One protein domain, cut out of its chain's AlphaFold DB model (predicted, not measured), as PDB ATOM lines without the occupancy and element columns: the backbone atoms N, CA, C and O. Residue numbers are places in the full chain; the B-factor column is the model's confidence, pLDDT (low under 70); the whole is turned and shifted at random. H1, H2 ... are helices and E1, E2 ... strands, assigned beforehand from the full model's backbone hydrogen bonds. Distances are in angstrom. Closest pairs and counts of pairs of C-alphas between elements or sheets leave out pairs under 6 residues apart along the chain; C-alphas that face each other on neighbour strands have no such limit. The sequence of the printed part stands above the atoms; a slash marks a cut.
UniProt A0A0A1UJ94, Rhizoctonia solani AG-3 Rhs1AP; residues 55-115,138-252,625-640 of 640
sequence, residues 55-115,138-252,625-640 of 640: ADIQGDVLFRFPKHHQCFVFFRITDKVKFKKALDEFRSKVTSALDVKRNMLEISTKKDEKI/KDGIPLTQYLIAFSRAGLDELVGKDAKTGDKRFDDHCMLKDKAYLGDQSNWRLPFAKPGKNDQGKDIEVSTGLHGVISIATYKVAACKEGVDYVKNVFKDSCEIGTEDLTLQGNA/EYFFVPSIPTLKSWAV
ATOM      1  N   ALA A  55     145.545 245.308 372.899       93.44
ATOM      2  CA  ALA A  55     146.596 245.191 371.888       93.44
ATOM      3  C   ALA A  55     146.271 245.949 370.588       93.44
ATOM      4  O   ALA A  55     147.177 246.224 369.806       93.44
ATOM      5  N   ASP A  56     145.002 246.308 370.369       95.19
ATOM      6  CA  ASP A  56     144.551 247.007 369.165       95.19
ATOM      7  C   ASP A  56     144.499 248.527 369.344       95.19
ATOM      8  O   ASP A  56     144.361 249.262 368.367       95.19
ATOM      9  N   ILE A  57     144.623 249.022 370.576       96.31
ATOM     10  CA  ILE A  57     144.528 250.448 370.900       96.31
ATOM     11  C   ILE A  57     145.929 251.016 371.106       96.31
ATOM     12  O   ILE A  57     146.738 250.423 371.817       96.31
ATOM     13  N   GLN A  58     146.223 252.181 370.522       98.19
ATOM     14  CA  GLN A  58     147.480 252.889 370.784       98.19
ATOM     15  C   GLN A  58     147.538 253.372 372.245       98.19
ATOM     16  O   GLN A  58     146.543 253.813 372.818       98.19
ATOM     17  N   GLY A  59     148.702 253.268 372.881       94.00
ATOM     18  CA  GLY A  59     148.772 253.162 374.338       94.00
ATOM     19  C   GLY A  59     148.547 254.438 375.151       94.00
ATOM     20  O   GLY A  59     148.185 254.332 376.322       94.00
ATOM     21  N   ASP A  60     148.710 255.633 374.571       96.19
ATOM     22  CA  ASP A  60     148.478 256.896 375.302       96.19
ATOM     23  C   ASP A  60     146.972 257.155 375.544       96.19
ATOM     24  O   ASP A  60     146.611 257.938 376.417       96.19
ATOM     25  N   VAL A  61     146.095 256.458 374.804       96.06
ATOM     26  CA  VAL A  61     144.640 256.692 374.768       96.06
ATOM     27  C   VAL A  61     143.932 256.293 376.064       96.06
ATOM     28  O   VAL A  61     143.099 257.046 376.556       96.06
ATOM     29  N   LEU A  62     144.235 255.106 376.602       90.50
ATOM     30  CA  LEU A  62     143.554 254.566 377.789       90.50
ATOM     31  C   LEU A  62     144.378 254.827 379.052       90.50
ATOM     32  O   LEU A  62     143.967 255.570 379.936       90.50
ATOM     33  N   PHE A  63     145.583 254.257 379.112       88.69
ATOM     34  CA  PHE A  63     146.396 254.265 380.330       88.69
ATOM     35  C   PHE A  63     147.346 255.460 380.433       88.69
ATOM     36  O   PHE A  63     147.807 255.774 381.535       88.69
ATOM     37  N   ARG A  64     147.569 256.165 379.315       92.75
ATOM     38  CA  ARG A  64     148.566 257.231 379.138       92.75
ATOM     39  C   ARG A  64     149.997 256.707 379.247       92.75
ATOM     40  O   ARG A  64     150.316 255.807 380.021       92.75
ATOM     41  N   PHE A  65     150.902 257.295 378.485       94.31
ATOM     42  CA  PHE A  65     152.306 256.930 378.515       94.31
ATOM     43  C   PHE A  65     152.965 257.378 379.832       94.31
ATOM     44  O   PHE A  65     152.924 258.570 380.157       94.31
ATOM     45  N   PRO A  66     153.616 256.474 380.596       91.00
ATOM     46  CA  PRO A  66     154.493 256.886 381.684       91.00
ATOM     47  C   PRO A  66     155.683 257.658 381.106       91.00
ATOM     48  O   PRO A  66     156.442 257.136 380.293       91.00
ATOM     49  N   LYS A  67     155.839 258.922 381.512       92.00
ATOM     50  CA  LYS A  67     156.774 259.850 380.864       92.00
ATOM     51  C   LYS A  67     157.334 260.906 381.805       92.00
ATOM     52  O   LYS A  67     156.677 261.308 382.765       92.00
ATOM     53  N   HIS A  68     158.560 261.332 381.520       91.81
ATOM     54  CA  HIS A  68     159.178 262.567 382.032       91.81
ATOM     55  C   HIS A  68     159.392 263.568 380.908       91.81
ATOM     56  O   HIS A  68     159.321 264.768 381.141       91.81
ATOM     57  N   HIS A  69     159.610 263.068 379.696       94.38
ATOM     58  CA  HIS A  69     159.809 263.867 378.501       94.38
ATOM     59  C   HIS A  69     158.857 263.378 377.421       94.38
ATOM     60  O   HIS A  69     158.601 262.175 377.299       94.38
ATOM     61  N   GLN A  70     158.336 264.313 376.638       96.44
ATOM     62  CA  GLN A  70     157.517 263.993 375.484       96.44
ATOM     63  C   GLN A  70     157.815 264.961 374.353       96.44
ATOM     64  O   GLN A  70     157.875 266.170 374.560       96.44
ATOM     65  N   CYS A  71     157.973 264.416 373.160       96.75
ATOM     66  CA  CYS A  71     158.174 265.168 371.939       96.75
ATOM     67  C   CYS A  71     156.965 264.899 371.023       96.75
ATOM     68  O   CYS A  71     156.668 263.745 370.711       96.75
ATOM     69  N   PHE A  72     156.252 265.948 370.611       98.19
ATOM     70  CA  PHE A  72     155.254 265.876 369.542       98.19
ATOM     71  C   PHE A  72     155.931 266.294 368.241       98.19
ATOM     72  O   PHE A  72     156.273 267.464 368.073       98.19
ATOM     73  N   VAL A  73     156.143 265.331 367.348       98.25
ATOM     74  CA  VAL A  73     156.792 265.540 366.053       98.25
ATOM     75  C   VAL A  73     155.716 265.582 364.981       98.25
ATOM     76  O   VAL A  73     155.130 264.559 364.623       98.25
ATOM     77  N   PHE A  74     155.418 266.777 364.493       98.38
ATOM     78  CA  PHE A  74     154.434 266.998 363.447       98.38
ATOM     79  C   PHE A  74     155.045 266.736 362.072       98.38
ATOM     80  O   PHE A  74     156.254 266.883 361.872       98.38
ATOM     81  N   PHE A  75     154.208 266.339 361.116       98.19
ATOM     82  CA  PHE A  75     154.671 266.026 359.770       98.19
ATOM     83  C   PHE A  75     153.692 266.438 358.675       98.19
ATOM     84  O   PHE A  75     152.482 266.545 358.899       98.19
ATOM     85  N   ARG A  76     154.230 266.634 357.466       97.50
ATOM     86  CA  ARG A  76     153.471 266.865 356.228       97.50
ATOM     87  C   ARG A  76     153.918 265.869 355.165       97.50
ATOM     88  O   ARG A  76     155.047 265.930 354.691       97.50
ATOM     89  N   ILE A  77     153.045 264.920 354.836       97.69
ATOM     90  CA  ILE A  77     153.260 263.914 353.782       97.69
ATOM     91  C   ILE A  77     153.549 264.610 352.445       97.69
ATOM     92  O   ILE A  77     152.767 265.453 352.018       97.69
ATOM     93  N   THR A  78     154.652 264.230 351.799       96.94
ATOM     94  CA  THR A  78     155.071 264.722 350.475       96.94
ATOM     95  C   THR A  78     154.962 263.644 349.397       96.94
ATOM     96  O   THR A  78     154.724 263.967 348.237       96.94
ATOM     97  N   ASP A  79     155.093 262.366 349.767       97.25
ATOM     98  CA  ASP A  79     154.948 261.220 348.865       97.25
ATOM     99  C   ASP A  79     154.153 260.107 349.560       97.25
ATOM    100  O   ASP A  79     154.646 259.428 350.463       97.25
ATOM    101  N   LYS A  80     152.902 259.916 349.125       96.44
ATOM    102  CA  LYS A  80     151.964 258.942 349.697       96.44
ATOM    103  C   LYS A  80     152.493 257.506 349.658       96.44
ATOM    104  O   LYS A  80     152.316 256.767 350.624       96.44
ATOM    105  N   VAL A  81     153.112 257.092 348.550       96.31
ATOM    106  CA  VAL A  81     153.552 255.700 348.355       96.31
ATOM    107  C   VAL A  81     154.736 255.404 349.267       96.31
ATOM    108  O   VAL A  81     154.740 254.400 349.979       96.31
ATOM    109  N   LYS A  82     155.715 256.314 349.312       97.50
ATOM    110  CA  LYS A  82     156.853 256.186 350.231       97.50
ATOM    111  C   LYS A  82     156.416 256.276 351.688       97.50
ATOM    112  O   LYS A  82     156.947 255.541 352.513       97.50
ATOM    113  N   PHE A  83     155.431 257.120 351.997       98.00
ATOM    114  CA  PHE A  83     154.918 257.261 353.357       98.00
ATOM    115  C   PHE A  83     154.282 255.970 353.859       98.00
ATOM    116  O   PHE A  83     154.570 255.552 354.973       98.00
ATOM    117  N   LYS A  84     153.472 255.295 353.036       97.38
ATOM    118  CA  LYS A  84     152.897 253.989 353.392       97.38
ATOM    119  C   LYS A  84     153.971 252.939 353.677       97.38
ATOM    120  O   LYS A  84     153.883 252.241 354.680       97.38
ATOM    121  N   LYS A  85     155.034 252.901 352.867       96.69
ATOM    122  CA  LYS A  85     156.182 252.013 353.100       96.69
ATOM    123  C   LYS A  85     156.912 252.335 354.413       96.69
ATOM    124  O   LYS A  85     157.214 251.427 355.178       96.69
ATOM    125  N   ALA A  86     157.161 253.614 354.694       97.38
ATOM    126  CA  ALA A  86     157.750 254.050 355.962       97.38
ATOM    127  C   ALA A  86     156.827 253.742 357.158       97.38
ATOM    128  O   ALA A  86     157.286 253.362 358.236       97.38
ATOM    129  N   LEU A  87     155.510 253.840 356.960       97.44
ATOM    130  CA  LEU A  87     154.508 253.486 357.956       97.44
ATOM    131  C   LEU A  87     154.502 251.981 358.261       97.44
ATOM    132  O   LEU A  87     154.320 251.606 359.418       97.44
ATOM    133  N   ASP A  88     154.731 251.128 357.259       96.12
ATOM    134  CA  ASP A  88     154.865 249.677 357.442       96.12
ATOM    135  C   ASP A  88     156.071 249.303 358.309       96.12
ATOM    136  O   ASP A  88     155.968 248.432 359.172       96.12
ATOM    137  N   GLU A  89     157.188 250.014 358.154       95.38
ATOM    138  CA  GLU A  89     158.350 249.873 359.037       95.38
ATOM    139  C   GLU A  89     158.027 250.380 360.455       95.38
ATOM    140  O   GLU A  89     158.228 249.681 361.459       95.38
ATOM    141  N   PHE A  90     157.457 251.586 360.546       97.06
ATOM    142  CA  PHE A  90     157.205 252.269 361.810       97.06
ATOM    143  C   PHE A  90     156.141 251.596 362.683       97.06
ATOM    144  O   PHE A  90     156.278 251.598 363.907       97.06
ATOM    145  N   ARG A  91     155.087 250.999 362.103       93.50
ATOM    146  CA  ARG A  91     153.949 250.447 362.871       93.50
ATOM    147  C   ARG A  91     154.363 249.398 363.906       93.50
ATOM    148  O   ARG A  91     153.665 249.226 364.897       93.50
ATOM    149  N   SER A  92     155.498 248.724 363.701       92.75
ATOM    150  CA  SER A  92     156.075 247.763 364.652       92.75
ATOM    151  C   SER A  92     156.564 248.405 365.961       92.75
ATOM    152  O   SER A  92     156.696 247.715 366.969       92.75
ATOM    153  N   LYS A  93     156.825 249.719 365.959       95.94
ATOM    154  CA  LYS A  93     157.248 250.507 367.127       95.94
ATOM    155  C   LYS A  93     156.093 251.163 367.876       95.94
ATOM    156  O   LYS A  93     156.297 251.628 368.999       95.94
ATOM    157  N   VAL A  94     154.903 251.230 367.277       97.50
ATOM    158  CA  VAL A  94     153.725 251.832 367.912       97.50
ATOM    159  C   VAL A  94     153.382 251.048 369.174       97.50
ATOM    160  O   VAL A  94     153.199 249.835 369.143       97.50
ATOM    161  N   THR A  95     153.317 251.751 370.300       97.81
ATOM    162  CA  THR A  95     153.085 251.151 371.614       97.81
ATOM    163  C   THR A  95     151.591 250.934 371.818       97.81
ATOM    164  O   THR A  95     150.822 251.892 371.734       97.81
ATOM    165  N   SER A  96     151.164 249.705 372.114       97.06
ATOM    166  CA  SER A  96     149.756 249.404 372.404       97.06
ATOM    167  C   SER A  96     149.379 249.715 373.859       97.06
ATOM    168  O   SER A  96     150.242 249.844 374.729       97.06
ATOM    169  N   ALA A  97     148.084 249.795 374.169       93.69
ATOM    170  CA  ALA A  97     147.607 249.919 375.548       93.69
ATOM    171  C   ALA A  97     147.988 248.686 376.389       93.69
ATOM    172  O   ALA A  97     148.253 248.810 377.587       93.69
ATOM    173  N   LEU A  98     148.093 247.507 375.768       91.50
ATOM    174  CA  LEU A  98     148.619 246.311 376.426       91.50
ATOM    175  C   LEU A  98     150.096 246.475 376.820       91.50
ATOM    176  O   LEU A  98     150.476 246.091 377.928       91.50
ATOM    177  N   ASP A  99     150.917 247.074 375.958       93.00
ATOM    178  CA  ASP A  99     152.330 247.334 376.261       93.00
ATOM    179  C   ASP A  99     152.476 248.376 377.367       93.00
ATOM    180  O   ASP A  99     153.263 248.187 378.289       93.00
ATOM    181  N   VAL A 100     151.653 249.430 377.360       91.69
ATOM    182  CA  VAL A 100     151.642 250.419 378.450       91.69
ATOM    183  C   VAL A 100     151.283 249.770 379.784       91.69
ATOM    184  O   VAL A 100     151.957 250.011 380.785       91.69
ATOM    185  N   LYS A 101     150.280 248.886 379.802       86.81
ATOM    186  CA  LYS A 101     149.927 248.111 380.997       86.81
ATOM    187  C   LYS A 101     151.111 247.277 381.503       86.81
ATOM    188  O   LYS A 101     151.366 247.258 382.708       86.81
ATOM    189  N   ARG A 102     151.849 246.613 380.605       87.00
ATOM    190  CA  ARG A 102     153.067 245.848 380.946       87.00
ATOM    191  C   ARG A 102     154.172 246.757 381.491       87.00
ATOM    192  O   ARG A 102     154.732 246.456 382.540       87.00
ATOM    193  N   ASN A 103     154.410 247.902 380.856       88.19
ATOM    194  CA  ASN A 103     155.392 248.891 381.299       88.19
ATOM    195  C   ASN A 103     155.065 249.421 382.704       88.19
ATOM    196  O   ASN A 103     155.937 249.515 383.564       88.19
ATOM    197  N   MET A 104     153.798 249.745 382.970       84.25
ATOM    198  CA  MET A 104     153.349 250.201 384.289       84.25
ATOM    199  C   MET A 104     153.510 249.122 385.361       84.25
ATOM    200  O   MET A 104     153.877 249.440 386.496       84.25
ATOM    201  N   LEU A 105     153.273 247.856 385.000       81.62
ATOM    202  CA  LEU A 105     153.530 246.714 385.870       81.62
ATOM    203  C   LEU A 105     155.017 246.603 386.209       81.62
ATOM    204  O   LEU A 105     155.351 246.545 387.388       81.62
ATOM    205  N   GLU A 106     155.902 246.684 385.217       84.50
ATOM    206  CA  GLU A 106     157.350 246.645 385.439       84.50
ATOM    207  C   GLU A 106     157.826 247.808 386.333       84.50
ATOM    208  O   GLU A 106     158.559 247.592 387.301       84.50
ATOM    209  N   ILE A 107     157.346 249.035 386.082       83.12
ATOM    210  CA  ILE A 107     157.635 250.211 386.926       83.12
ATOM    211  C   ILE A 107     157.196 249.952 388.373       83.12
ATOM    212  O   ILE A 107     157.913 250.290 389.321       83.12
ATOM    213  N   SER A 108     156.011 249.368 388.558       80.12
ATOM    214  CA  SER A 108     155.476 249.056 389.882       80.12
ATOM    215  C   SER A 108     156.307 247.986 390.591       80.12
ATOM    216  O   SER A 108     156.594 248.147 391.779       80.12
ATOM    217  N   THR A 109     156.723 246.935 389.882       82.00
ATOM    218  CA  THR A 109     157.565 245.861 390.422       82.00
ATOM    219  C   THR A 109     158.905 246.405 390.900       82.00
ATOM    220  O   THR A 109     159.234 246.246 392.075       82.00
ATOM    221  N   LYS A 110     159.621 247.168 390.059       83.25
ATOM    222  CA  LYS A 110     160.906 247.778 390.452       83.25
ATOM    223  C   LYS A 110     160.765 248.714 391.646       83.25
ATOM    224  O   LYS A 110     161.632 248.768 392.522       83.25
ATOM    225  N   LYS A 111     159.655 249.456 391.725       80.81
ATOM    226  CA  LYS A 111     159.378 250.303 392.889       80.81
ATOM    227  C   LYS A 111     159.173 249.472 394.158       80.81
ATOM    228  O   LYS A 111     159.710 249.842 395.201       80.81
ATOM    229  N   ASP A 112     158.419 248.377 394.090       80.94
ATOM    230  CA  ASP A 112     158.188 247.483 395.233       80.94
ATOM    231  C   ASP A 112     159.489 246.814 395.699       80.94
ATOM    232  O   ASP A 112     159.775 246.779 396.893       80.94
ATOM    233  N   GLU A 113     160.334 246.362 394.772       84.69
ATOM    234  CA  GLU A 113     161.670 245.834 395.070       84.69
ATOM    235  C   GLU A 113     162.543 246.861 395.792       84.69
ATOM    236  O   GLU A 113     163.122 246.558 396.841       84.69
ATOM    237  N   LYS A 114     162.574 248.107 395.302       83.94
ATOM    238  CA  LYS A 114     163.312 249.196 395.953       83.94
ATOM    239  C   LYS A 114     162.775 249.487 397.356       83.94
ATOM    240  O   LYS A 114     163.557 249.679 398.287       83.94
ATOM    241  N   ILE A 115     161.453 249.480 397.536       82.69
ATOM    242  CA  ILE A 115     160.812 249.646 398.847       82.69
ATOM    243  C   ILE A 115     161.185 248.494 399.788       82.69
ATOM    244  O   ILE A 115     161.527 248.746 400.941       82.69
ATOM    245  N   LYS A 138     168.559 256.603 387.592       71.25
ATOM    246  CA  LYS A 138     169.310 255.343 387.458       71.25
ATOM    247  C   LYS A 138     168.460 254.078 387.629       71.25
ATOM    248  O   LYS A 138     168.846 253.029 387.129       71.25
ATOM    249  N   ASP A 139     167.328 254.178 388.327       71.12
ATOM    250  CA  ASP A 139     166.410 253.056 388.558       71.12
ATOM    251  C   ASP A 139     165.296 253.008 387.493       71.12
ATOM    252  O   ASP A 139     164.468 252.094 387.487       71.12
ATOM    253  N   GLY A 140     165.235 254.024 386.622       68.19
ATOM    254  CA  GLY A 140     164.218 254.166 385.592       68.19
ATOM    255  C   GLY A 140     164.318 253.082 384.525       68.19
ATOM    256  O   GLY A 140     165.406 252.709 384.086       68.19
ATOM    257  N   ILE A 141     163.165 252.587 384.079       76.31
ATOM    258  CA  ILE A 141     163.092 251.669 382.941       76.31
ATOM    259  C   ILE A 141     163.246 252.517 381.673       76.31
ATOM    260  O   ILE A 141     162.487 253.479 381.509       76.31
ATOM    261  N   PRO A 142     164.227 252.225 380.799       80.19
ATOM    262  CA  PRO A 142     164.432 252.974 379.567       80.19
ATOM    263  C   PRO A 142     163.320 252.631 378.572       80.19
ATOM    264  O   PRO A 142     163.456 251.744 377.736       80.19
ATOM    265  N   LEU A 143     162.193 253.324 378.703       88.31
ATOM    266  CA  LEU A 143     161.045 253.192 377.819       88.31
ATOM    267  C   LEU A 143     161.077 254.318 376.787       88.31
ATOM    268  O   LEU A 143     161.210 255.493 377.143       88.31
ATOM    269  N   THR A 144     160.896 253.955 375.521       94.75
ATOM    270  CA  THR A 144     160.567 254.897 374.450       94.75
ATOM    271  C   THR A 144     159.288 254.413 373.800       94.75
ATOM    272  O   THR A 144     159.225 253.296 373.288       94.75
ATOM    273  N   GLN A 145     158.256 255.240 373.885       97.00
ATOM    274  CA  GLN A 145     156.894 254.881 373.525       97.00
ATOM    275  C   GLN A 145     156.399 255.781 372.404       97.00
ATOM    276  O   GLN A 145     156.653 256.985 372.423       97.00
ATOM    277  N   TYR A 146     155.680 255.192 371.454       98.31
ATOM    278  CA  TYR A 146     155.277 255.852 370.218       98.31
ATOM    279  C   TYR A 146     153.771 255.741 369.994       98.31
ATOM    280  O   TYR A 146     153.192 254.663 370.137       98.31
ATOM    281  N   LEU A 147     153.159 256.849 369.588       98.38
ATOM    282  CA  LEU A 147     151.792 256.933 369.076       98.38
ATOM    283  C   LEU A 147     151.803 257.786 367.809       98.38
ATOM    284  O   LEU A 147     152.510 258.790 367.761       98.38
ATOM    285  N   ILE A 148     151.011 257.416 366.804       98.62
ATOM    286  CA  ILE A 148     150.819 258.197 365.577       98.62
ATOM    287  C   ILE A 148     149.347 258.560 365.386       98.62
ATOM    288  O   ILE A 148     148.456 257.731 365.586       98.62
ATOM    289  N   ALA A 149     149.103 259.805 364.986       98.62
ATOM    290  CA  ALA A 149     147.777 260.341 364.716       98.62
ATOM    291  C   ALA A 149     147.786 261.215 363.454       98.62
ATOM    292  O   ALA A 149     148.808 261.809 363.106       98.62
ATOM    293  N   PHE A 150     146.642 261.312 362.781       98.50
ATOM    294  CA  PHE A 150     146.497 261.992 361.493       98.50
ATOM    295  C   PHE A 150     145.459 263.101 361.578       98.50
ATOM    296  O   PHE A 150     144.375 262.895 362.114       98.50
ATOM    297  N   SER A 151     145.769 264.281 361.050       98.12
ATOM    298  CA  SER A 151     144.769 265.342 360.910       98.12
ATOM    299  C   SER A 151     143.787 264.981 359.794       98.12
ATOM    300  O   SER A 151     144.026 264.053 359.013       98.12
ATOM    301  N   ARG A 152     142.705 265.752 359.650       96.75
ATOM    302  CA  ARG A 152     141.801 265.598 358.503       96.75
ATOM    303  C   ARG A 152     142.543 265.723 357.168       96.75
ATOM    304  O   ARG A 152     142.369 264.877 356.298       96.75
ATOM    305  N   ALA A 153     143.427 266.715 357.046       96.38
ATOM    306  CA  ALA A 153     144.244 266.909 355.849       96.38
ATOM    307  C   ALA A 153     145.166 265.708 355.580       96.38
ATOM    308  O   ALA A 153     145.281 265.253 354.447       96.38
ATOM    309  N   GLY A 154     145.775 265.128 356.618       96.94
ATOM    310  CA  GLY A 154     146.617 263.947 356.435       96.94
ATOM    311  C   GLY A 154     145.853 262.682 356.075       96.94
ATOM    312  O   GLY A 154     146.365 261.876 355.304       96.94
ATOM    313  N   LEU A 155     144.631 262.502 356.585       96.25
ATOM    314  CA  LEU A 155     143.773 261.396 356.157       96.25
ATOM    315  C   LEU A 155     143.326 261.546 354.702       96.25
ATOM    316  O   LEU A 155     143.246 260.543 353.991       96.25
ATOM    317  N   ASP A 156     143.071 262.774 354.248       95.88
ATOM    318  CA  ASP A 156     142.729 263.043 352.851       95.88
ATOM    319  C   ASP A 156     143.872 262.631 351.914       95.88
ATOM    320  O   ASP A 156     143.621 261.992 350.891       95.88
ATOM    321  N   GLU A 157     145.120 262.908 352.299       95.81
ATOM    322  CA  GLU A 157     146.298 262.477 351.541       95.81
ATOM    323  C   GLU A 157     146.545 260.962 351.642       95.81
ATOM    324  O   GLU A 157     146.733 260.265 350.636       95.81
ATOM    325  N   LEU A 158     146.507 260.406 352.856       94.94
ATOM    326  CA  LEU A 158     146.854 259.006 353.104       94.94
ATOM    327  C   LEU A 158     145.801 258.031 352.566       94.94
ATOM    328  O   LEU A 158     146.140 257.057 351.889       94.94
ATOM    329  N   VAL A 159     144.526 258.289 352.849       93.56
ATOM    330  CA  VAL A 159     143.414 257.361 352.594       93.56
ATOM    331  C   VAL A 159     142.505 257.890 351.487       93.56
ATOM    332  O   VAL A 159     142.172 257.139 350.574       93.56
ATOM    333  N   GLY A 160     142.173 259.180 351.515       92.75
ATOM    334  CA  GLY A 160     141.296 259.837 350.543       92.75
ATOM    335  C   GLY A 160     140.232 260.712 351.211       92.75
ATOM    336  O   GLY A 160     139.845 260.479 352.357       92.75
ATOM    337  N   LYS A 161     139.722 261.707 350.477       92.31
ATOM    338  CA  LYS A 161     138.760 262.715 350.980       92.31
ATOM    339  C   LYS A 161     137.412 262.137 351.429       92.31
ATOM    340  O   LYS A 161     136.747 262.712 352.290       92.31
ATOM    341  N   ASP A 162     137.034 260.985 350.881       92.25
ATOM    342  CA  ASP A 162     135.777 260.305 351.207       92.25
ATOM    343  C   ASP A 162     135.865 259.476 352.503       92.25
ATOM    344  O   ASP A 162     134.850 259.002 353.013       92.25
ATOM    345  N   ALA A 163     137.065 259.312 353.078       92.00
ATOM    346  CA  ALA A 163     137.283 258.561 354.312       92.00
ATOM    347  C   ALA A 163     136.845 259.370 355.546       92.00
ATOM    348  O   ALA A 163     137.670 259.893 356.300       92.00
ATOM    349  N   LYS A 164     135.532 259.475 355.751       95.38
ATOM    350  CA  LYS A 164     134.897 260.188 356.869       95.38
ATOM    351  C   LYS A 164     134.846 259.321 358.128       95.38
ATOM    352  O   LYS A 164     134.447 258.166 358.060       95.38
ATOM    353  N   THR A 165     135.238 259.876 359.271       95.94
ATOM    354  CA  THR A 165     135.257 259.175 360.574       95.94
ATOM    355  C   THR A 165     133.869 259.045 361.207       95.94
ATOM    356  O   THR A 165     133.685 258.261 362.143       95.94
ATOM    357  N   GLY A 166     132.906 259.844 360.741       95.50
ATOM    358  CA  GLY A 166     131.583 259.988 361.350       95.50
ATOM    359  C   GLY A 166     131.524 261.088 362.414       95.50
ATOM    360  O   GLY A 166     130.437 261.417 362.889       95.50
ATOM    361  N   ASP A 167     132.664 261.691 362.766       96.44
ATOM    362  CA  ASP A 167     132.728 262.905 363.576       96.44
ATOM    363  C   ASP A 167     132.733 264.126 362.656       96.44
ATOM    364  O   ASP A 167     133.739 264.463 362.031       96.44
ATOM    365  N   LYS A 168     131.584 264.797 362.578       94.25
ATOM    366  CA  LYS A 168     131.383 265.925 361.668       94.25
ATOM    367  C   LYS A 168     132.398 267.051 361.892       94.25
ATOM    368  O   LYS A 168     132.827 267.678 360.928       94.25
ATOM    369  N   ARG A 169     132.774 267.342 363.143       95.31
ATOM    370  CA  ARG A 169     133.689 268.453 363.419       95.31
ATOM    371  C   ARG A 169     135.065 268.160 362.850       95.31
ATOM    372  O   ARG A 169     135.562 268.978 362.086       95.31
ATOM    373  N   PHE A 170     135.623 266.995 363.165       97.00
ATOM    374  CA  PHE A 170     136.910 266.569 362.616       97.00
ATOM    375  C   PHE A 170     136.861 266.439 361.090       97.00
ATOM    376  O   PHE A 170     137.790 266.837 360.393       97.00
ATOM    377  N   ASP A 171     135.766 265.891 360.562       96.31
ATOM    378  CA  ASP A 171     135.632 265.625 359.135       96.31
ATOM    379  C   ASP A 171     135.499 266.899 358.278       96.31
ATOM    380  O   ASP A 171     135.817 266.846 357.084       96.31
ATOM    381  N   ASP A 172     135.055 268.016 358.866       92.38
ATOM    382  CA  ASP A 172     134.753 269.266 358.153       92.38
ATOM    383  C   ASP A 172     135.677 270.446 358.534       92.38
ATOM    384  O   ASP A 172     135.857 271.376 357.737       92.38
ATOM    385  N   HIS A 173     136.274 270.435 359.731       86.25
ATOM    386  CA  HIS A 173     137.040 271.556 360.285       86.25
ATOM    387  C   HIS A 173     138.423 271.111 360.775       86.25
ATOM    388  O   HIS A 173     138.561 270.138 361.512       86.25
ATOM    389  N   CYS A 174     139.454 271.886 360.428       93.25
ATOM    390  CA  CYS A 174     140.669 271.935 361.240       93.25
ATOM    391  C   CYS A 174     140.439 272.866 362.434       93.25
ATOM    392  O   CYS A 174     139.596 273.768 362.368       93.25
ATOM    393  N   MET A 175     141.214 272.702 363.505       96.12
ATOM    394  CA  MET A 175     141.002 273.481 364.728       96.12
ATOM    395  C   MET A 175     141.152 274.990 364.496       96.12
ATOM    396  O   MET A 175     140.456 275.774 365.133       96.12
ATOM    397  N   LEU A 176     141.995 275.420 363.548       94.56
ATOM    398  CA  LEU A 176     142.150 276.846 363.229       94.56
ATOM    399  C   LEU A 176     140.837 277.489 362.757       94.56
ATOM    400  O   LEU A 176     140.579 278.646 363.078       94.56
ATOM    401  N   LYS A 177     139.973 276.752 362.043       91.94
ATOM    402  CA  LYS A 177     138.642 277.255 361.656       91.94
ATOM    403  C   LYS A 177     137.709 277.407 362.859       91.94
ATOM    404  O   LYS A 177     136.850 278.281 362.853       91.94
ATOM    405  N   ASP A 178     137.917 276.593 363.889       92.31
ATOM    406  CA  ASP A 178     137.171 276.632 365.146       92.31
ATOM    407  C   ASP A 178     137.766 277.604 366.173       92.31
ATOM    408  O   ASP A 178     137.166 277.802 367.226       92.31
ATOM    409  N   LYS A 179     138.912 278.234 365.887       89.69
ATOM    410  CA  LYS A 179     139.656 279.100 366.812       89.69
ATOM    411  C   LYS A 179     138.746 280.065 367.586       89.69
ATOM    412  O   LYS A 179     138.692 280.017 368.811       89.69
ATOM    413  N   ALA A 180     137.975 280.884 366.871       85.88
ATOM    414  CA  ALA A 180     137.077 281.858 367.495       85.88
ATOM    415  C   ALA A 180     135.947 281.194 368.303       85.88
ATOM    416  O   ALA A 180     135.587 281.679 369.371       85.88
ATOM    417  N   TYR A 181     135.414 280.066 367.822       88.62
ATOM    418  CA  TYR A 181     134.372 279.305 368.518       88.62
ATOM    419  C   TYR A 181     134.883 278.690 369.830       88.62
ATOM    420  O   TYR A 181     134.155 278.648 370.818       88.62
ATOM    421  N   LEU A 182     136.150 278.273 369.866       91.06
ATOM    422  CA  LEU A 182     136.826 277.776 371.068       91.06
ATOM    423  C   LEU A 182     137.196 278.890 372.062       91.06
ATOM    424  O   LEU A 182     137.649 278.576 373.160       91.06
ATOM    425  N   GLY A 183     136.978 280.163 371.713       86.12
ATOM    426  CA  GLY A 183     137.300 281.317 372.556       86.12
ATOM    427  C   GLY A 183     138.731 281.839 372.400       86.12
ATOM    428  O   GLY A 183     139.166 282.674 373.188       86.12
ATOM    429  N   ASP A 184     139.478 281.384 371.392       89.25
ATOM    430  CA  ASP A 184     140.863 281.804 371.189       89.25
ATOM    431  C   ASP A 184     140.945 283.180 370.521       89.25
ATOM    432  O   ASP A 184     140.605 283.337 369.346       89.25
ATOM    433  N   GLN A 185     141.495 284.159 371.239       81.44
ATOM    434  CA  GLN A 185     141.644 285.535 370.743       81.44
ATOM    435  C   GLN A 185     143.072 285.873 370.284       81.44
ATOM    436  O   GLN A 185     143.282 286.812 369.517       81.44
ATOM    437  N   SER A 186     144.063 285.103 370.733       84.19
ATOM    438  CA  SER A 186     145.485 285.378 370.501       84.19
ATOM    439  C   SER A 186     146.013 284.759 369.214       84.19
ATOM    440  O   SER A 186     145.519 283.729 368.763       84.19
ATOM    441  N   ASN A 187     147.059 285.352 368.636       88.12
ATOM    442  CA  ASN A 187     147.736 284.788 367.467       88.12
ATOM    443  C   ASN A 187     148.384 283.437 367.811       88.12
ATOM    444  O   ASN A 187     149.152 283.315 368.773       88.12
ATOM    445  N   TRP A 188     148.071 282.440 366.997       93.25
ATOM    446  CA  TRP A 188     148.645 281.109 366.996       93.25
ATOM    447  C   TRP A 188     150.039 281.134 366.369       93.25
ATOM    448  O   TRP A 188     150.387 282.013 365.579       93.25
ATOM    449  N   ARG A 189     150.857 280.160 366.760       91.94
ATOM    450  CA  ARG A 189     152.258 280.026 366.356       91.94
ATOM    451  C   ARG A 189     152.481 278.701 365.629       91.94
ATOM    452  O   ARG A 189     151.609 277.827 365.599       91.94
ATOM    453  N   LEU A 190     153.680 278.544 365.072       92.94
ATOM    454  CA  LEU A 190     154.160 277.253 364.589       92.94
ATOM    455  C   LEU A 190     154.139 276.219 365.738       92.94
ATOM    456  O   LEU A 190     154.344 276.591 366.899       92.94
ATOM    457  N   PRO A 191     153.850 274.939 365.444       95.25
ATOM    458  CA  PRO A 191     153.600 274.355 364.121       95.25
ATOM    459  C   PRO A 191     152.190 274.591 363.562       95.25
ATOM    460  O   PRO A 191     151.934 274.171 362.442       95.25
ATOM    461  N   PHE A 192     151.257 275.203 364.292       95.94
ATOM    462  CA  PHE A 192     149.823 275.146 363.966       95.94
ATOM    463  C   PHE A 192     149.373 276.176 362.928       95.94
ATOM    464  O   PHE A 192     148.611 275.855 362.013       95.94
ATOM    465  N   ALA A 193     149.854 277.411 363.052       94.50
ATOM    466  CA  ALA A 193     149.507 278.493 362.143       94.50
ATOM    467  C   ALA A 193     150.711 279.383 361.842       94.50
ATOM    468  O   ALA A 193     151.672 279.449 362.611       94.50
ATOM    469  N   LYS A 194     150.633 280.081 360.711       91.69
ATOM    470  CA  LYS A 194     151.602 281.093 360.290       91.69
ATOM    471  C   LYS A 194     150.883 282.335 359.751       91.69
ATOM    472  O   LYS A 194     149.736 282.215 359.309       91.69
ATOM    473  N   PRO A 195     151.535 283.509 359.748       91.06
ATOM    474  CA  PRO A 195     151.011 284.682 359.061       91.06
ATOM    475  C   PRO A 195     150.818 284.406 357.565       91.06
ATOM    476  O   PRO A 195     151.649 283.760 356.924       91.06
ATOM    477  N   GLY A 196     149.721 284.904 357.011       88.69
ATOM    478  CA  GLY A 196     149.386 284.828 355.596       88.69
ATOM    479  C   GLY A 196     148.449 285.964 355.194       88.69
ATOM    480  O   GLY A 196     148.158 286.851 355.993       88.69
ATOM    481  N   LYS A 197     147.970 285.938 353.949       87.62
ATOM    482  CA  LYS A 197     147.011 286.917 353.423       87.62
ATOM    483  C   LYS A 197     145.797 286.210 352.840       87.62
ATOM    484  O   LYS A 197     145.941 285.140 352.255       87.62
ATOM    485  N   ASN A 198     144.616 286.795 353.016       85.50
ATOM    486  CA  ASN A 198     143.405 286.327 352.347       85.50
ATOM    487  C   ASN A 198     143.355 286.819 350.886       85.50
ATOM    488  O   ASN A 198     144.196 287.615 350.465       85.50
ATOM    489  N   ASP A 199     142.329 286.405 350.139       85.00
ATOM    490  CA  ASP A 199     142.131 286.782 348.725       85.00
ATOM    491  C   ASP A 199     142.008 288.303 348.500       85.00
ATOM    492  O   ASP A 199     142.194 288.795 347.391       85.00
ATOM    493  N   GLN A 200     141.716 289.066 349.557       85.25
ATOM    494  CA  GLN A 200     141.620 290.528 349.550       85.25
ATOM    495  C   GLN A 200     142.923 291.209 350.013       85.25
ATOM    496  O   GLN A 200     142.950 292.421 350.214       85.25
ATOM    497  N   GLY A 201     144.003 290.450 350.226       84.38
ATOM    498  CA  GLY A 201     145.304 290.957 350.669       84.38
ATOM    499  C   GLY A 201     145.390 291.330 352.154       84.38
ATOM    500  O   GLY A 201     146.410 291.887 352.568       84.38
ATOM    501  N   LYS A 202     144.359 291.028 352.956       83.81
ATOM    502  CA  LYS A 202     144.322 291.277 354.404       83.81
ATOM    503  C   LYS A 202     145.090 290.194 355.151       83.81
ATOM    504  O   LYS A 202     144.906 289.009 354.871       83.81
ATOM    505  N   ASP A 203     145.884 290.610 356.132       85.69
ATOM    506  CA  ASP A 203     146.636 289.694 356.986       85.69
ATOM    507  C   ASP A 203     145.692 288.790 357.791       85.69
ATOM    508  O   ASP A 203     144.749 289.255 358.442       85.69
ATOM    509  N   ILE A 204     145.950 287.487 357.723       87.12
ATOM    510  CA  ILE A 204     145.223 286.434 358.431       87.12
ATOM    511  C   ILE A 204     146.197 285.366 358.930       87.12
ATOM    512  O   ILE A 204     147.330 285.257 358.461       87.12
ATOM    513  N   GLU A 205     145.738 284.527 359.847       89.38
ATOM    514  CA  GLU A 205     146.425 283.281 360.165       89.38
ATOM    515  C   GLU A 205     145.994 282.198 359.184       89.38
ATOM    516  O   GLU A 205     144.802 281.976 358.959       89.38
ATOM    517  N   VAL A 206     146.972 281.506 358.614       90.31
ATOM    518  CA  VAL A 206     146.737 280.348 357.754       90.31
ATOM    519  C   VAL A 206     147.274 279.096 358.428       90.31
ATOM    520  O   VAL A 206     148.326 279.119 359.073       90.31
ATOM    521  N   SER A 207     146.542 277.991 358.278       88.00
ATOM    522  CA  SER A 207     147.003 276.686 358.750       88.00
ATOM    523  C   SER A 207     148.302 276.330 358.032       88.00
ATOM    524  O   SER A 207     148.482 276.620 356.847       88.00
ATOM    525  N   THR A 208     149.216 275.686 358.745       88.56
ATOM    526  CA  THR A 208     150.449 275.163 358.148       88.56
ATOM    527  C   THR A 208     150.230 273.871 357.360       88.56
ATOM    528  O   THR A 208     151.180 273.393 356.746       88.56
ATOM    529  N   GLY A 209     149.015 273.307 357.363       89.94
ATOM    530  CA  GLY A 209     148.696 272.078 356.635       89.94
ATOM    531  C   GLY A 209     149.332 270.832 357.252       89.94
ATOM    532  O   GLY A 209     149.871 269.999 356.534       89.94
ATOM    533  N   LEU A 210     149.326 270.709 358.584       96.31
ATOM    534  CA  LEU A 210     149.835 269.508 359.259       96.31
ATOM    535  C   LEU A 210     149.046 268.275 358.810       96.31
ATOM    536  O   LEU A 210     147.818 268.304 358.825       96.31
ATOM    537  N   HIS A 211     149.730 267.188 358.451       98.06
ATOM    538  CA  HIS A 211     149.101 265.912 358.080       98.06
ATOM    539  C   HIS A 211     149.023 264.945 359.266       98.06
ATOM    540  O   HIS A 211     148.126 264.109 359.344       98.06
ATOM    541  N   GLY A 212     149.900 265.078 360.252       98.25
ATOM    542  CA  GLY A 212     149.796 264.277 361.460       98.25
ATOM    543  C   GLY A 212     150.828 264.630 362.506       98.25
ATOM    544  O   GLY A 212     151.580 265.599 362.371       98.25
ATOM    545  N   VAL A 213     150.829 263.831 363.563       98.62
ATOM    546  CA  VAL A 213     151.741 263.944 364.695       98.62
ATOM    547  C   VAL A 213     152.181 262.557 365.146       98.62
ATOM    548  O   VAL A 213     151.377 261.627 365.220       98.62
ATOM    549  N   ILE A 214     153.465 262.429 365.465       98.62
ATOM    550  CA  ILE A 214     154.022 261.292 366.193       98.62
ATOM    551  C   ILE A 214     154.369 261.776 367.597       98.62
ATOM    552  O   ILE A 214     155.197 262.667 367.781       98.62
ATOM    553  N   SER A 215     153.702 261.203 368.593       98.19
ATOM    554  CA  SER A 215     153.983 261.439 370.005       98.19
ATOM    555  C   SER A 215     155.015 260.428 370.485       98.19
ATOM    556  O   SER A 215     154.780 259.219 370.431       98.19
ATOM    557  N   ILE A 216     156.140 260.940 370.975       97.94
ATOM    558  CA  ILE A 216     157.261 260.164 371.495       97.94
ATOM    559  C   ILE A 216     157.374 260.470 372.979       97.94
ATOM    560  O   ILE A 216     157.685 261.597 373.350       97.94
ATOM    561  N   ALA A 217     157.117 259.486 373.829       96.75
ATOM    562  CA  ALA A 217     157.184 259.638 375.275       96.75
ATOM    563  C   ALA A 217     158.298 258.773 375.857       96.75
ATOM    564  O   ALA A 217     158.467 257.612 375.481       96.75
ATOM    565  N   THR A 218     159.059 259.342 376.786       94.06
ATOM    566  CA  THR A 218     160.203 258.660 377.381       94.06
ATOM    567  C   THR A 218     160.495 259.147 378.797       94.06
ATOM    568  O   THR A 218     159.918 260.113 379.304       94.06
ATOM    569  N   TYR A 219     161.412 258.444 379.447       87.69
ATOM    570  CA  TYR A 219     161.944 258.761 380.761       87.69
ATOM    571  C   TYR A 219     163.218 259.619 380.710       87.69
ATOM    572  O   TYR A 219     163.469 260.352 381.657       87.69
ATOM    573  N   LYS A 220     164.006 259.571 379.622       86.88
ATOM    574  CA  LYS A 220     165.293 260.289 379.509       86.88
ATOM    575  C   LYS A 220     165.291 261.300 378.367       86.88
ATOM    576  O   LYS A 220     164.814 260.995 377.279       86.88
ATOM    577  N   VAL A 221     165.925 262.455 378.571       86.50
ATOM    578  CA  VAL A 221     166.073 263.489 377.527       86.50
ATOM    579  C   VAL A 221     166.756 262.932 376.272       86.50
ATOM    580  O   VAL A 221     166.255 263.123 375.165       86.50
ATOM    581  N   ALA A 222     167.862 262.194 376.443       89.81
ATOM    582  CA  ALA A 222     168.613 261.602 375.331       89.81
ATOM    583  C   ALA A 222     167.745 260.661 374.476       89.81
ATOM    584  O   ALA A 222     167.758 260.754 373.254       89.81
ATOM    585  N   ALA A 223     166.902 259.851 375.119       91.50
ATOM    586  CA  ALA A 223     165.988 258.946 374.431       91.50
ATOM    587  C   ALA A 223     164.883 259.684 373.644       91.50
ATOM    588  O   ALA A 223     164.399 259.149 372.648       91.50
ATOM    589  N   CYS A 224     164.497 260.914 374.030       89.88
ATOM    590  CA  CYS A 224     163.553 261.716 373.226       89.88
ATOM    591  C   CYS A 224     164.238 262.139 371.930       89.88
ATOM    592  O   CYS A 224     163.660 261.979 370.860       89.88
ATOM    593  N   LYS A 225     165.492 262.603 372.016       92.00
ATOM    594  CA  LYS A 225     166.292 262.967 370.841       92.00
ATOM    595  C   LYS A 225     166.496 261.768 369.912       92.00
ATOM    596  O   LYS A 225     166.205 261.881 368.729       92.00
ATOM    597  N   GLU A 226     166.902 260.620 370.451       94.75
ATOM    598  CA  GLU A 226     167.052 259.377 369.680       94.75
ATOM    599  C   GLU A 226     165.741 258.954 369.006       94.75
ATOM    600  O   GLU A 226     165.746 258.550 367.846       94.75
ATOM    601  N   GLY A 227     164.606 259.080 369.702       95.38
ATOM    602  CA  GLY A 227     163.292 258.795 369.131       95.38
ATOM    603  C   GLY A 227     162.915 259.749 367.995       95.38
ATOM    604  O   GLY A 227     162.406 259.302 366.966       95.38
ATOM    605  N   VAL A 228     163.185 261.051 368.150       95.44
ATOM    606  CA  VAL A 228     162.971 262.056 367.092       95.44
ATOM    607  C   VAL A 228     163.865 261.759 365.887       95.44
ATOM    608  O   VAL A 228     163.375 261.751 364.759       95.44
ATOM    609  N   ASP A 229     165.145 261.458 366.115       96.19
ATOM    610  CA  ASP A 229     166.108 261.127 365.061       96.19
ATOM    611  C   ASP A 229     165.715 259.827 364.334       96.19
ATOM    612  O   ASP A 229     165.776 259.761 363.105       96.19
ATOM    613  N   TYR A 230     165.231 258.814 365.062       96.50
ATOM    614  CA  TYR A 230     164.682 257.581 364.486       96.50
ATOM    615  C   TYR A 230     163.494 257.870 363.565       96.50
ATOM    616  O   TYR A 230     163.512 257.486 362.396       96.50
ATOM    617  N   VAL A 231     162.481 258.587 364.061       96.94
ATOM    618  CA  VAL A 231     161.284 258.934 363.281       96.94
ATOM    619  C   VAL A 231     161.654 259.764 362.053       96.94
ATOM    620  O   VAL A 231     161.183 259.488 360.949       96.94
ATOM    621  N   LYS A 232     162.554 260.738 362.210       96.38
ATOM    622  CA  LYS A 232     163.067 261.532 361.096       96.38
ATOM    623  C   LYS A 232     163.719 260.647 360.039       96.38
ATOM    624  O   LYS A 232     163.433 260.816 358.861       96.38
ATOM    625  N   ASN A 233     164.549 259.689 360.441       96.88
ATOM    626  CA  ASN A 233     165.234 258.793 359.513       96.88
ATOM    627  C   ASN A 233     164.281 257.855 358.768       96.88
ATOM    628  O   ASN A 233     164.465 257.668 357.566       96.88
ATOM    629  N   VAL A 234     163.271 257.308 359.450       97.19
ATOM    630  CA  VAL A 234     162.269 256.417 358.839       97.19
ATOM    631  C   VAL A 234     161.442 257.157 357.787       97.19
ATOM    632  O   VAL A 234     161.197 256.630 356.705       97.19
ATOM    633  N   PHE A 235     161.041 258.400 358.068       97.31
ATOM    634  CA  PHE A 235     160.102 259.128 357.214       97.31
ATOM    635  C   PHE A 235     160.734 260.194 356.293       97.31
ATOM    636  O   PHE A 235     160.002 260.802 355.506       97.31
ATOM    637  N   LYS A 236     162.061 260.402 356.327       94.56
ATOM    638  CA  LYS A 236     162.782 261.488 355.618       94.56
ATOM    639  C   LYS A 236     162.437 261.652 354.133       94.56
ATOM    640  O   LYS A 236     162.386 262.772 353.643       94.56
ATOM    641  N   ASP A 237     162.193 260.546 353.427       95.81
ATOM    642  CA  ASP A 237     161.950 260.541 351.978       95.81
ATOM    643  C   ASP A 237     160.453 260.643 351.629       95.81
ATOM    644  O   ASP A 237     160.084 260.595 350.454       95.81
ATOM    645  N   SER A 238     159.588 260.739 352.645       96.88
ATOM    646  CA  SER A 238     158.128 260.633 352.519       96.88
ATOM    647  C   SER A 238     157.341 261.799 353.114       96.88
ATOM    648  O   SER A 238     156.172 261.990 352.762       96.88
ATOM    649  N   CYS A 239     157.947 262.573 354.017       95.69
ATOM    650  CA  CYS A 239     157.323 263.749 354.605       95.69
ATOM    651  C   CYS A 239     158.349 264.775 355.102       95.69
ATOM    652  O   CYS A 239     159.474 264.438 355.464       95.69
ATOM    653  N   GLU A 240     157.912 266.027 355.209       96.12
ATOM    654  CA  GLU A 240     158.580 267.046 356.018       96.12
ATOM    655  C   GLU A 240     158.354 266.719 357.502       96.12
ATOM    656  O   GLU A 240     157.204 266.669 357.944       96.12
ATOM    657  N   ILE A 241     159.424 266.442 358.258       94.50
ATOM    658  CA  ILE A 241     159.345 265.972 359.651       94.50
ATOM    659  C   ILE A 241     160.623 266.282 360.443       94.50
ATOM    660  O   ILE A 241     161.727 266.304 359.893       94.50
ATOM    661  N   GLY A 242     160.483 266.486 361.757       81.19
ATOM    662  CA  GLY A 242     161.623 266.595 362.677       81.19
ATOM    663  C   GLY A 242     162.457 267.869 362.509       81.19
ATOM    664  O   GLY A 242     163.650 267.869 362.820       81.19
ATOM    665  N   THR A 243     161.856 268.935 361.976       88.44
ATOM    666  CA  THR A 243     162.386 270.302 362.060       88.44
ATOM    667  C   THR A 243     161.981 270.933 363.396       88.44
ATOM    668  O   THR A 243     161.027 270.481 364.037       88.44
ATOM    669  N   GLU A 244     162.699 271.971 363.829       88.56
ATOM    670  CA  GLU A 244     162.398 272.692 365.077       88.56
ATOM    671  C   GLU A 244     160.971 273.264 365.061       88.56
ATOM    672  O   GLU A 244     160.197 273.029 365.984       88.56
ATOM    673  N   ASP A 245     160.568 273.865 363.939       91.88
ATOM    674  CA  ASP A 245     159.223 274.416 363.728       91.88
ATOM    675  C   ASP A 245     158.094 273.374 363.733       91.88
ATOM    676  O   ASP A 245     156.925 273.738 363.850       91.88
ATOM    677  N   LEU A 246     158.425 272.088 363.577       95.25
ATOM    678  CA  LEU A 246     157.491 270.960 363.594       95.25
ATOM    679  C   LEU A 246     157.632 270.094 364.846       95.25
ATOM    680  O   LEU A 246     157.089 268.992 364.887       95.25
ATOM    681  N   THR A 247     158.341 270.561 365.872       96.00
ATOM    682  CA  THR A 247     158.560 269.780 367.088       96.00
ATOM    683  C   THR A 247     158.169 270.583 368.318       96.00
ATOM    684  O   THR A 247     158.686 271.665 368.563       96.00
ATOM    685  N   LEU A 248     157.269 270.032 369.135       96.81
ATOM    686  CA  LEU A 248     156.975 270.572 370.461       96.81
ATOM    687  C   LEU A 248     157.528 269.635 371.526       96.81
ATOM    688  O   LEU A 248     157.178 268.455 371.563       96.81
ATOM    689  N   GLN A 249     158.372 270.172 372.404       96.25
ATOM    690  CA  GLN A 249     158.972 269.423 373.500       96.25
ATOM    691  C   GLN A 249     158.333 269.804 374.833       96.25
ATOM    692  O   GLN A 249     158.325 270.969 375.228       96.25
ATOM    693  N   GLY A 250     157.838 268.795 375.539       96.69
ATOM    694  CA  GLY A 250     157.352 268.892 376.902       96.69
ATOM    695  C   GLY A 250     158.254 268.148 377.880       96.69
ATOM    696  O   GLY A 250     158.846 267.116 377.554       96.69
ATOM    697  N   ASN A 251     158.335 268.668 379.099       96.06
ATOM    698  CA  ASN A 251     159.111 268.107 380.193       96.06
ATOM    699  C   ASN A 251     158.293 268.173 381.486       96.06
ATOM    700  O   ASN A 251     157.671 269.188 381.797       96.06
ATOM    701  N   ALA A 252     158.328 267.102 382.272       93.94
ATOM    702  CA  ALA A 252     157.875 267.155 383.650       93.94
ATOM    703  C   ALA A 252     158.724 268.177 384.419       93.94
ATOM    704  O   ALA A 252     159.950 268.200 384.287       93.94
ATOM    705  N   GLU A 625     145.577 271.470 367.054       97.81
ATOM    706  CA  GLU A 625     144.958 270.750 365.942       97.81
ATOM    707  C   GLU A 625     144.200 269.505 366.435       97.81
ATOM    708  O   GLU A 625     144.497 268.960 367.508       97.81
ATOM    709  N   TYR A 626     143.196 269.088 365.660       98.19
ATOM    710  CA  TYR A 626     142.479 267.833 365.849       98.19
ATOM    711  C   TYR A 626     143.137 266.708 365.048       98.19
ATOM    712  O   TYR A 626     143.427 266.848 363.857       98.19
ATOM    713  N   PHE A 627     143.301 265.554 365.682       98.62
ATOM    714  CA  PHE A 627     143.852 264.358 365.063       98.62
ATOM    715  C   PHE A 627     142.942 263.156 365.302       98.62
ATOM    716  O   PHE A 627     142.314 263.027 366.347       98.62
ATOM    717  N   PHE A 628     142.926 262.237 364.350       98.56
ATOM    718  CA  PHE A 628     142.400 260.895 364.503       98.56
ATOM    719  C   PHE A 628     143.551 259.937 364.812       98.56
ATOM    720  O   PHE A 628     144.523 259.840 364.056       98.56
ATOM    721  N   VAL A 629     143.438 259.219 365.923       98.69
ATOM    722  CA  VAL A 629     144.341 258.128 366.296       98.69
ATOM    723  C   VAL A 629     143.704 256.833 365.797       98.69
ATOM    724  O   VAL A 629     142.694 256.414 366.367       98.69
ATOM    725  N   PRO A 630     144.239 256.187 364.748       97.94
ATOM    726  CA  PRO A 630     143.713 254.909 364.286       97.94
ATOM    727  C   PRO A 630     143.985 253.801 365.304       97.94
ATOM    728  O   PRO A 630     144.958 253.860 366.064       97.94
ATOM    729  N   SER A 631     143.170 252.748 365.262       97.56
ATOM    730  CA  SER A 631     143.527 251.482 365.902       97.56
ATOM    731  C   SER A 631     144.782 250.897 365.242       97.56
ATOM    732  O   SER A 631     145.098 251.187 364.082       97.56
ATOM    733  N   ILE A 632     145.511 250.051 365.964       97.12
ATOM    734  CA  ILE A 632     146.679 249.352 365.426       97.12
ATOM    735  C   ILE A 632     146.283 248.484 364.217       97.12
ATOM    736  O   ILE A 632     146.968 248.589 363.201       97.12
ATOM    737  N   PRO A 633     145.186 247.696 364.226       96.56
ATOM    738  CA  PRO A 633     144.709 246.996 363.029       96.56
ATOM    739  C   PRO A 633     144.457 247.920 361.832       96.56
ATOM    740  O   PRO A 633     144.912 247.618 360.726       96.56
ATOM    741  N   THR A 634     143.816 249.073 362.042       96.56
ATOM    742  CA  THR A 634     143.602 250.063 360.976       96.56
ATOM    743  C   THR A 634     144.929 250.583 360.430       96.56
ATOM    744  O   THR A 634     145.118 250.619 359.214       96.56
ATOM    745  N   LEU A 635     145.892 250.895 361.301       95.56
ATOM    746  CA  LEU A 635     147.224 251.334 360.890       95.56
ATOM    747  C   LEU A 635     147.927 250.285 360.015       95.56
ATOM    748  O   LEU A 635     148.524 250.628 358.998       95.56
ATOM    749  N   LYS A 636     147.805 248.999 360.376       94.56
ATOM    750  CA  LYS A 636     148.336 247.883 359.578       94.56
ATOM    751  C   LYS A 636     147.705 247.834 358.184       94.56
ATOM    752  O   LYS A 636     148.417 247.546 357.233       94.56
ATOM    753  N   SER A 637     146.409 248.121 358.062       95.00
ATOM    754  CA  SER A 637     145.713 248.131 356.766       95.00
ATOM    755  C   SER A 637     146.138 249.292 355.859       95.00
ATOM    756  O   SER A 637     146.147 249.151 354.639       95.00
ATOM    757  N   TRP A 638     146.520 250.436 356.434       94.06
ATOM    758  CA  TRP A 638     146.938 251.619 355.673       94.06
ATOM    759  C   TRP A 638     148.388 251.575 355.210       94.06
ATOM    760  O   TRP A 638     148.732 252.261 354.250       94.06
ATOM    761  N   ALA A 639     149.218 250.782 355.884       87.62
ATOM    762  CA  ALA A 639     150.629 250.599 355.568       87.62
ATOM    763  C   ALA A 639     150.887 249.774 354.287       87.62
ATOM    764  O   ALA A 639     152.030 249.689 353.846       87.62
ATOM    765  N   VAL A 640     149.837 249.186 353.698       76.56
ATOM    766  CA  VAL A 640     149.889 248.375 352.467       76.56
ATOM    767  C   VAL A 640     149.794 249.232 351.207       76.56
ATOM    768  O   VAL A 640     148.997 250.212 351.181       76.56
TER     769      VAL A 640
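Overview. This is residues 55 to 115, 138 to 252 and 625 to 640 of the 640 residues of a protein of Rhizoctonia solani AG-3 Rhs1AP (UniProt A0A0A1UJ94). A twisted sheet with E1 at its middle makes the core; H6 runs along one face, H1 lies on that same face, and E8 crosses near the end of E2 with the short helices H3, H4 and H5 beside it. H2 reaches out at one end of the long axis and the hairpin of E3 and E4 at the other, while H7 packs on H1. The printed part has 192 residues, with seven named helices and eight named strands in the order E1 H1 H2 E2 H3 H4 H5 E3 E4 E5 H6 E6 E7 E8 H7; the class is mixed, helices and strands. The five-stranded sheet is branched and antiparallel. The whole is compact by its radius of gyration of the C-alphas, 18.0 A, yet elongated in outline, spanning 67 by 38 by 31 A.

Arrangement. Residues 55 to 68 hold no named element and precede E1, residues 69 to 77. On one side of E1 lies E5, residues 212 to 218, antiparallel at 158 degrees, with N 71 and O 216 2.8 A apart, within hydrogen-bond range. On the other side, staggered, lie E7, residues 247 to 251, with N 72 and O 248 at 2.8 A, and E6, residues 239 to 241, with N 76 and O 240 at 3.0 A; both are antiparallel to E1. E2, residues 144 to 150, is an edge strand antiparallel to E5, with N 147 and O 215 at 3.0 A. H6, residues 221 to 235, is on the sheet at a height of 7.7 A, over E1 and E5, and runs along the strands, at 27 degrees to E5 on the local plane. H1, residues 80 to 93, is on the same face at a height of 8.7 A. H1 is the hub, touching three helices, and the helix packing is mostly crossed, but only just, with 1 of 3 pairs at a shallow tilt. H6 touches it with residues 231 to 235 alone, closest at the C-alphas of Ala 86 and Phe 235, 5.7 A. H7, residues 632 to 638, touches it at a shallow tilt of 21 degrees, opposite ways, closest at the C-alphas of Lys 84 and Trp 638, 6.8 A. H3, residues 152 to 158, stands at the sheet's level and only just touches H1, with 3 pairs of C-alphas within 8 A, the closest those of Lys 80 and Leu 158, 6.1 A. H4, residues 168 to 172, only just touches H3, with 3 such pairs, the closest those of Arg 152 and Asp 171, 6.2 A. H2, residues 97 to 115, touches no helix. E8, residues 625 to 629, pairs with no named strand; its closest C-alpha to E2 is Val 629, 4.4 A from that of Ala 149. The closest C-alphas of E8 and H5, residues 175 to 178, are those of Glu 625 and Met 175, 5.0 A apart. E3, residues 193 to 197, and E4, residues 203 to 207, form an antiparallel hairpin, with N 196 and O 204 at 2.8 A. Every O i to N i+4 pair is within hydrogen-bond range in H2, H3, H4, H6 and H7, 8 of 10 are in H1, and H5 is too short for such a pair.

Along the chain. E1 begins at C-alpha 69, (159.809, 263.867, 378.501), and is 25.6 A long. H1 measures 20.1 A, H2 26.8 A, E2 20.4 A, E5 19.8 A and H6 21.6 A. H2 ends at C-alpha 115, (160.812, 249.646, 398.847), and H7 at C-alpha 638, (146.938, 251.619, 355.673).

Size, cuts and confidence. The two C-alphas farthest apart, those of Glu 113 and Gln 200, are 66.9 A apart. Residues 116 to 137 and 253 to 624 are not printed; the C-alpha gaps across these cuts are 15.3 A and 22.2 A. The link from H5 to E3, 14 residues, is long. The mean pLDDT of the printed part is 92.5, and one residue, Gly 140, is under 70.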